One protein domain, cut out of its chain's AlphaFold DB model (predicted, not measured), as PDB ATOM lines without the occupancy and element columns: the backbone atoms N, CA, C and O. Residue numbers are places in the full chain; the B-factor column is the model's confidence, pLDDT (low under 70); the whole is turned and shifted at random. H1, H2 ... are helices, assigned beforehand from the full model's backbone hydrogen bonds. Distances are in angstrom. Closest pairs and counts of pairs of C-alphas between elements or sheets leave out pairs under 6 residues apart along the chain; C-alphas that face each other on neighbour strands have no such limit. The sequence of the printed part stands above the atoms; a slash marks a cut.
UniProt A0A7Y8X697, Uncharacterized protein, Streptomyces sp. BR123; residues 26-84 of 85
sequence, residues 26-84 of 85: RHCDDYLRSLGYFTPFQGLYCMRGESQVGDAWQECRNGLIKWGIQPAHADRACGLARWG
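This is residues 26 to 84 of the 85 residues of an uncharacterized protein of Streptomyces sp. BR123 (UniProt A0A7Y8X697). Four short helices make a small compact body in which H1 and H3 lie on opposite sides, and H2 and H4 fill the space between them, each packing on both. H2 and H4 also pack on one another, steeply crossed, and the chain folds back at each of the three links to make three helical hairpins in succession. The printed part has 59 residues with four named helices in the order H1, H2, H3, H4 and no named strand, and its class is all helix. The whole is compact, with a radius of gyration of the C-alphas of 9.6 A, and its rounded outline spans 29 by 21 by 19 A.

H1, residues 26 to 34, and H2, residues 42 to 50, touch and form a hairpin. They run opposite ways at a steep tilt of 42 degrees, and their closest C-alphas, those of Cys 28 and Cys 46, are 5.6 A apart. H2 forms the next hairpin with H3, residues 56 to 66. These two touch at a shallow tilt of 23 degrees, opposite ways, with the C-alphas of Tyr 45 and Cys 60 closest at 4.7 A. H3 and H4, residues 71 to 83, form the third hairpin and touch at a shallow tilt of 31 degrees, opposite ways; their closest C-alphas are those of Arg 61 and Ala 74, 5.3 A apart. H4 also touches H1 at a shallow tilt of 30 degrees, opposite ways, with the C-alphas of Cys 28 and Ala 77 closest at 4.3 A. With residues 77 to 82 alone, H4 touches H2. Those two run the same way at a steep tilt of 53 degrees, and the C-alphas of Glu 50 and Arg 82 are closest at 4.5 A. H1 and H3 are apart. H2 and H4 are the hub, touching three helices each. In H1, H2, H3 and H4 every O i to N i+4 pair is within hydrogen-bond range.

H1 begins at C-alpha 26, at (159.004, 165.612, 144.130), and measures 11.9 A from first to last C-alpha. H2 measures 12.8 A. H3 begins at C-alpha 56, at (171.500, 156.163, 148.779), and measures 15.1 A. H4, the longest with 13 residues, measures 17.8 A and ends at C-alpha 83, at (159.921, 159.108, 154.204).

The two C-alphas farthest apart are those of Gly 36 and Gly 54, at 29.7 A. The C-alphas of Arg 26 and Gly 84, first and last of the printed part, are 9.7 A apart. The links H2 to H3 and H3 to H4 are tight, and the link H1 to H2, 7 residues, is short. The printed part has no cut. The mean pLDDT of the printed part is 90.9, and no printed residue is under 70.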
ATOM      1  N   ARG A  26     159.769 164.361 144.239       87.00
ATOM      2  CA  ARG A  26     159.004 165.612 144.130       87.00
ATOM      3  C   ARG A  26     158.992 166.423 145.428       87.00
ATOM      4  O   ARG A  26     159.172 167.624 145.373       87.00
ATOM      5  N   HIS A  27     158.823 165.797 146.595       90.38
ATOM      6  CA  HIS A  27     158.793 166.503 147.880       90.38
ATOM      7  C   HIS A  27     160.157 167.094 148.235       90.38
ATOM      8  O   HIS A  27     160.231 168.159 148.843       90.38
ATOM      9  N   CYS A  28     161.232 166.424 147.821       92.44
ATOM     10  CA  CYS A  28     162.585 166.956 147.901       92.44
ATOM     11  C   CYS A  28     162.773 168.154 146.958       92.44
ATOM     12  O   CYS A  28     163.265 169.190 147.404       92.44
ATOM     13  N   ASP A  29     162.326 168.053 145.701       91.94
ATOM     14  CA  ASP A  29     162.412 169.152 144.728       91.94
ATOM     15  C   ASP A  29     161.573 170.364 145.163       91.94
ATOM     16  O   ASP A  29     162.097 171.471 145.276       91.94
ATOM     17  N   ASP A  30     160.303 170.150 145.514       92.12
ATOM     18  CA  ASP A  30     159.369 171.176 145.984       92.12
ATOM     19  C   ASP A  30     159.919 171.912 147.211       92.12
ATOM     20  O   ASP A  30     159.908 173.144 147.266       92.12
ATOM     21  N   TYR A  31     160.455 171.168 148.186       93.75
ATOM     22  CA  TYR A  31     161.066 171.752 149.374       93.75
ATOM     23  C   TYR A  31     162.266 172.628 149.013       93.75
ATOM     24  O   TYR A  31     162.337 173.781 149.441       93.75
ATOM     25  N   LEU A  32     163.189 172.127 148.191       94.81
ATOM     26  CA  LEU A  32     164.383 172.883 147.821       94.81
ATOM     27  C   LEU A  32     164.039 174.126 146.989       94.81
ATOM     28  O   LEU A  32     164.602 175.195 147.230       94.81
ATOM     29  N   ARG A  33     163.064 174.022 146.084       93.44
ATOM     30  CA  ARG A  33     162.560 175.150 145.290       93.44
ATOM     31  C   ARG A  33     161.849 176.190 146.145       93.44
ATOM     32  O   ARG A  33     162.036 177.380 145.910       93.44
ATOM     33  N   SER A  34     161.094 175.771 147.164       95.44
ATOM     34  CA  SER A  34     160.442 176.697 148.106       95.44
ATOM     35  C   SER A  34     161.446 177.543 148.899       95.44
ATOM     36  O   SER A  34     161.138 178.662 149.299       95.44
ATOM     37  N   LEU A  35     162.669 177.032 149.070       95.88
ATOM     38  CA  LEU A  35     163.788 177.731 149.702       95.88
ATOM     39  C   LEU A  35     164.633 178.549 148.714       95.88
ATOM     40  O   LEU A  35     165.626 179.153 149.116       95.88
ATOM     41  N   GLY A  36     164.269 178.568 147.429       95.75
ATOM     42  CA  GLY A  36     164.993 179.299 146.391       95.75
ATOM     43  C   GLY A  36     166.238 178.586 145.861       95.75
ATOM     44  O   GLY A  36     167.030 179.206 145.150       95.75
ATOM     45  N   TYR A  37     166.434 177.300 146.170       93.81
ATOM     46  CA  TYR A  37     167.490 176.527 145.525       93.81
ATOM     47  C   TYR A  37     167.047 176.095 144.134       93.81
ATOM     48  O   TYR A  37     166.051 175.388 143.987       93.81
ATOM     49  N   PHE A  38     167.858 176.430 143.136       88.50
ATOM     50  CA  PHE A  38     167.705 175.954 141.768       88.50
ATOM     51  C   PHE A  38     169.028 175.349 141.317       88.50
ATOM     52  O   PHE A  38     170.003 176.063 141.087       88.50
ATOM     53  N   THR A  39     169.079 174.023 141.212       84.38
ATOM     54  CA  THR A  39     170.233 173.312 140.647       84.38
ATOM     55  C   THR A  39     169.754 172.341 139.572       84.38
ATOM     56  O   THR A  39     168.762 171.644 139.777       84.38
ATOM     57  N   PRO A  40     170.458 172.232 138.432       83.75
ATOM     58  CA  PRO A  40     170.078 171.304 137.367       83.75
ATOM     59  C   PRO A  40     170.143 169.828 137.795       83.75
ATOM     60  O   PRO A  40     169.621 168.968 137.092       83.75
ATOM     61  N   PHE A  41     170.759 169.520 138.943       84.06
ATOM     62  CA  PHE A  41     170.932 168.154 139.445       84.06
ATOM     63  C   PHE A  41     170.032 167.806 140.638       84.06
ATOM     64  O   PHE A  41     170.115 166.687 141.142       84.06
ATOM     65  N   GLN A  42     169.168 168.726 141.086       85.12
ATOM     66  CA  GLN A  42     168.255 168.526 142.221       85.12
ATOM     67  C   GLN A  42     167.455 167.225 142.090       85.12
ATOM     68  O   GLN A  42     167.557 166.356 142.952       85.12
ATOM     69  N   GLY A  43     166.757 167.046 140.964       84.00
ATOM     70  CA  GLY A  43     165.929 165.864 140.716       84.00
ATOM     71  C   GLY A  43     166.707 164.547 140.776       84.00
ATOM     72  O   GLY A  43     166.219 163.578 141.350       84.00
ATOM     73  N   LEU A  44     167.948 164.519 140.276       88.50
ATOM     74  CA  LEU A  44     168.778 163.311 140.270       88.50
ATOM     75  C   LEU A  44     169.162 162.872 141.691       88.50
ATOM     76  O   LEU A  44     169.103 161.685 142.010       88.50
ATOM     77  N   TYR A  45     169.519 163.818 142.562       89.75
ATOM     78  CA  TYR A  45     169.825 163.502 143.961       89.75
ATOM     79  C   TYR A  45     168.566 163.221 144.779       89.75
ATOM     80  O   TYR A  45     168.574 162.299 145.593       89.75
ATOM     81  N   CYS A  46     167.472 163.937 144.518       89.75
ATOM     82  CA  CYS A  46     166.180 163.668 145.137       89.75
ATOM     83  C   CYS A  46     165.664 162.256 144.809       89.75
ATOM     84  O   CYS A  46     165.210 161.562 145.713       89.75
ATOM     85  N   MET A  47     165.798 161.789 143.560       88.75
ATOM     86  CA  MET A  47     165.494 160.400 143.174       88.75
ATOM     87  C   MET A  47     166.350 159.393 143.938       88.75
ATOM     88  O   MET A  47     165.873 158.334 144.335       88.75
ATOM     89  N   ARG A  48     167.618 159.720 144.194       87.12
ATOM     90  CA  ARG A  48     168.484 158.852 144.993       87.12
ATOM     91  C   ARG A  48     168.004 158.745 146.440       87.12
ATOM     92  O   ARG A  48     168.070 157.666 147.015       87.12
ATOM     93  N   GLY A  49     167.454 159.829 146.986       84.50
ATOM     94  CA  GLY A  49     166.816 159.847 148.303       84.50
ATOM     95  C   GLY A  49     165.600 158.921 148.428       84.50
ATOM     96  O   GLY A  49     165.349 158.430 149.524       84.50
ATOM     97  N   GLU A  50     164.890 158.622 147.333       86.00
ATOM     98  CA  GLU A  50     163.773 157.658 147.333       86.00
ATOM     99  C   GLU A  50     164.244 156.215 147.581       86.00
ATOM    100  O   GLU A  50     163.497 155.378 148.093       86.00
ATOM    101  N   SER A  51     165.490 155.898 147.215       83.06
ATOM    102  CA  SER A  51     166.022 154.545 147.351       83.06
ATOM    103  C   SER A  51     166.299 154.200 148.816       83.06
ATOM    104  O   SER A  51     166.988 154.916 149.548       83.06
ATOM    105  N   GLN A  52     165.804 153.036 149.241       80.62
ATOM    106  CA  GLN A  52     166.069 152.486 150.574       80.62
ATOM    107  C   GLN A  52     167.308 151.581 150.620       80.62
ATOM    108  O   GLN A  52     167.636 151.045 151.678       80.62
ATOM    109  N   VAL A  53     167.993 151.403 149.490       81.56
ATOM    110  CA  VAL A  53     169.115 150.471 149.350       81.56
ATOM    111  C   VAL A  53     170.437 151.168 149.659       81.56
ATOM    112  O   VAL A  53     170.691 152.270 149.175       81.56
ATOM    113  N   GLY A  54     171.296 150.493 150.426       85.38
ATOM    114  CA  GLY A  54     172.680 150.913 150.648       85.38
ATOM    115  C   GLY A  54     172.807 152.317 151.243       85.38
ATOM    116  O   GLY A  54     172.111 152.681 152.191       85.38
ATOM    117  N   ASP A  55     173.712 153.098 150.667       90.81
ATOM    118  CA  ASP A  55     174.091 154.449 151.075       90.81
ATOM    119  C   ASP A  55     173.316 155.558 150.339       90.81
ATOM    120  O   ASP A  55     173.669 156.733 150.443       90.81
ATOM    121  N   ALA A  56     172.212 155.233 149.658       89.69
ATOM    122  CA  ALA A  56     171.500 156.163 148.779       89.69
ATOM    123  C   ALA A  56     171.040 157.472 149.456       89.69
ATOM    124  O   ALA A  56     171.073 158.545 148.846       89.69
ATOM    125  N   TRP A  57     170.683 157.424 150.745       91.00
ATOM    126  CA  TRP A  57     170.372 158.635 151.518       91.00
ATOM    127  C   TRP A  57     171.602 159.537 151.693       91.00
ATOM    128  O   TRP A  57     171.515 160.759 151.563       91.00
ATOM    129  N   GLN A  58     172.767 158.940 151.941       94.31
ATOM    130  CA  GLN A  58     174.020 159.663 152.122       94.31
ATOM    131  C   GLN A  58     174.524 160.234 150.791       94.31
ATOM    132  O   GLN A  58     175.023 161.358 150.752       94.31
ATOM    133  N   GLU A  59     174.313 159.515 149.688       94.12
ATOM    134  CA  GLU A  59     174.587 159.997 148.332       94.12
ATOM    135  C   GLU A  59     173.665 161.159 147.929       94.12
ATOM    136  O   GLU A  59     174.143 162.137 147.349       94.12
ATOM    137  N   CYS A  60     172.374 161.099 148.285       94.31
ATOM    138  CA  CYS A  60     171.442 162.223 148.145       94.31
ATOM    139  C   CYS A  60     171.974 163.451 148.894       94.31
ATOM    140  O   CYS A  60     172.198 164.507 148.298       94.31
ATOM    141  N   ARG A  61     172.271 163.289 150.187       95.50
ATOM    142  CA  ARG A  61     172.729 164.374 151.057       95.50
ATOM    143  C   ARG A  61     174.022 165.012 150.548       95.50
ATOM    144  O   ARG A  61     174.089 166.227 150.370       95.50
ATOM    145  N   ASN A  62     175.048 164.200 150.303       96.19
ATOM    146  CA  ASN A  62     176.365 164.677 149.880       96.19
ATOM    147  C   ASN A  62     176.312 165.323 148.491       96.19
ATOM    148  O   ASN A  62     177.004 166.309 148.244       96.19
ATOM    149  N   GLY A  63     175.463 164.801 147.605       94.62
ATOM    150  CA  GLY A  63     175.184 165.394 146.306       94.62
ATOM    151  C   GLY A  63     174.608 166.799 146.419       94.62
ATOM    152  O   GLY A  63     175.183 167.737 145.873       94.62
ATOM    153  N   LEU A  64     173.525 166.968 147.179       94.88
ATOM    154  CA  LEU A  64     172.900 168.279 147.380       94.88
ATOM    155  C   LEU A  64     173.872 169.286 148.021       94.88
ATOM    156  O   LEU A  64     173.981 170.417 147.547       94.88
ATOM    157  N   ILE A  65     174.641 168.865 149.032       96.19
ATOM    158  CA  ILE A  65     175.655 169.715 149.684       96.19
ATOM    159  C   ILE A  65     176.742 170.151 148.696       96.19
ATOM    160  O   ILE A  65     177.126 171.320 148.679       96.19
ATOM    161  N   LYS A  66     177.212 169.246 147.827       95.06
ATOM    162  CA  LYS A  66     178.202 169.566 146.784       95.06
ATOM    163  C   LYS A  66     177.716 170.666 145.831       95.06
ATOM    164  O   LYS A  66     178.537 171.397 145.284       95.06
ATOM    165  N   TRP A  67     176.402 170.806 145.659       92.69
ATOM    166  CA  TRP A  67     175.769 171.848 144.845       92.69
ATOM    167  C   TRP A  67     175.394 173.112 145.632       92.69
ATOM    168  O   TRP A  67     174.667 173.959 145.119       92.69
ATOM    169  N   GLY A  68     175.903 173.269 146.857       93.81
ATOM    170  CA  GLY A  68     175.729 174.481 147.659       93.81
ATOM    171  C   GLY A  68     174.427 174.532 148.462       93.81
ATOM    172  O   GLY A  68     174.098 175.577 149.025       93.81
ATOM    173  N   ILE A  69     173.683 173.425 148.550       95.44
ATOM    174  CA  ILE A  69     172.531 173.336 149.451       95.44
ATOM    175  C   ILE A  69     173.046 173.188 150.881       95.44
ATOM    176  O   ILE A  69     173.908 172.357 151.165       95.44
ATOM    177  N   GLN A  70     172.502 173.990 151.798       97.06
ATOM    178  CA  GLN A  70     172.890 173.926 153.204       97.06
ATOM    179  C   GLN A  70     172.641 172.521 153.776       97.06
ATOM    180  O   GLN A  70     171.582 171.951 153.502       97.06
ATOM    181  N   PRO A  71     173.539 171.973 154.617       96.38
ATOM    182  CA  PRO A  71     173.418 170.605 155.123       96.38
ATOM    183  C   PRO A  71     172.060 170.293 155.759       96.38
ATOM    184  O   PRO A  71     171.455 169.286 155.415       96.38
ATOM    185  N   ALA A  72     171.521 171.196 156.584       96.81
ATOM    186  CA  ALA A  72     170.205 171.017 157.205       96.81
ATOM    187  C   ALA A  72     169.056 170.944 156.179       96.81
ATOM    188  O   ALA A  72     168.082 170.216 156.371       96.81
ATOM    189  N   HIS A  73     169.163 171.681 155.069       96.62
ATOM    190  CA  HIS A  73     168.187 171.622 153.983       96.62
ATOM    191  C   HIS A  73     168.352 170.343 153.157       96.62
ATOM    192  O   HIS A  73     167.349 169.738 152.796       96.62
ATOM    193  N   ALA A  74     169.585 169.896 152.912       95.75
ATOM    194  CA  ALA A  74     169.853 168.622 152.251       95.75
ATOM    195  C   ALA A  74     169.324 167.433 153.072       95.75
ATOM    196  O   ALA A  74     168.646 166.569 152.523       95.75
ATOM    197  N   ASP A  75     169.560 167.433 154.387       95.44
ATOM    198  CA  ASP A  75     169.067 166.412 155.318       95.44
ATOM    199  C   ASP A  75     167.539 166.308 155.270       95.44
ATOM    200  O   ASP A  75     166.984 165.222 155.088       95.44
ATOM    201  N   ARG A  76     166.854 167.455 155.351       94.69
ATOM    202  CA  ARG A  76     165.392 167.504 155.279       94.69
ATOM    203  C   ARG A  76     164.858 167.104 153.904       94.69
ATOM    204  O   ARG A  76     163.909 166.336 153.837       94.69
ATOM    205  N   ALA A  77     165.473 167.568 152.818       94.50
ATOM    206  CA  ALA A  77     165.059 167.225 151.459       94.50
ATOM    207  C   ALA A  77     165.177 165.713 151.195       94.50
ATOM    208  O   ALA A  77     164.226 165.088 150.730       94.50
ATOM    209  N   CYS A  78     166.304 165.097 151.564       92.94
ATOM    210  CA  CYS A  78     166.491 163.650 151.433       92.94
ATOM    211  C   CYS A  78     165.569 162.859 152.377       92.94
ATOM    212  O   CYS A  78     165.116 161.776 152.017       92.94
ATOM    213  N   GLY A  79     165.257 163.394 153.564       91.75
ATOM    214  CA  GLY A  79     164.231 162.844 154.456       91.75
ATOM    215  C   GLY A  79     162.844 162.824 153.809       91.75
ATOM    216  O   GLY A  79     162.204 161.778 153.774       91.75
ATOM    217  N   LEU A  80     162.435 163.934 153.191       91.19
ATOM    218  CA  LEU A  80     161.171 164.045 152.458       91.19
ATOM    219  C   LEU A  80     161.100 163.087 151.261       91.19
ATOM    220  O   LEU A  80     160.066 162.460 151.049       91.19
ATOM    221  N   ALA A  81     162.194 162.928 150.506       89.50
ATOM    222  CA  ALA A  81     162.255 161.954 149.413       89.50
ATOM    223  C   ALA A  81     162.117 160.506 149.901       89.50
ATOM    224  O   ALA A  81     161.513 159.693 149.213       89.50
ATOM    225  N   ARG A  82     162.660 160.176 151.079       87.25
ATOM    226  CA  ARG A  82     162.690 158.797 151.590       87.25
ATOM    227  C   ARG A  82     161.453 158.411 152.397       87.25
ATOM    228  O   ARG A  82     161.010 157.267 152.340       87.25
ATOM    229  N   TRP A  83     160.928 159.355 153.170       84.81
ATOM    230  CA  TRP A  83     159.921 159.108 154.204       84.81
ATOM    231  C   TRP A  83     158.644 159.931 154.021       84.81
ATOM    232  O   TRP A  83     157.613 159.570 154.577       84.81
ATOM    233  N   GLY A  84     158.684 160.997 153.217       80.62
ATOM    234  CA  GLY A  84     157.525 161.848 152.945       80.62
ATOM    235  C   GLY A  84     157.193 162.874 154.035       80.62
ATOM    236  O   GLY A  84     156.166 163.539 153.913       80.62
TER     237      GLY A  84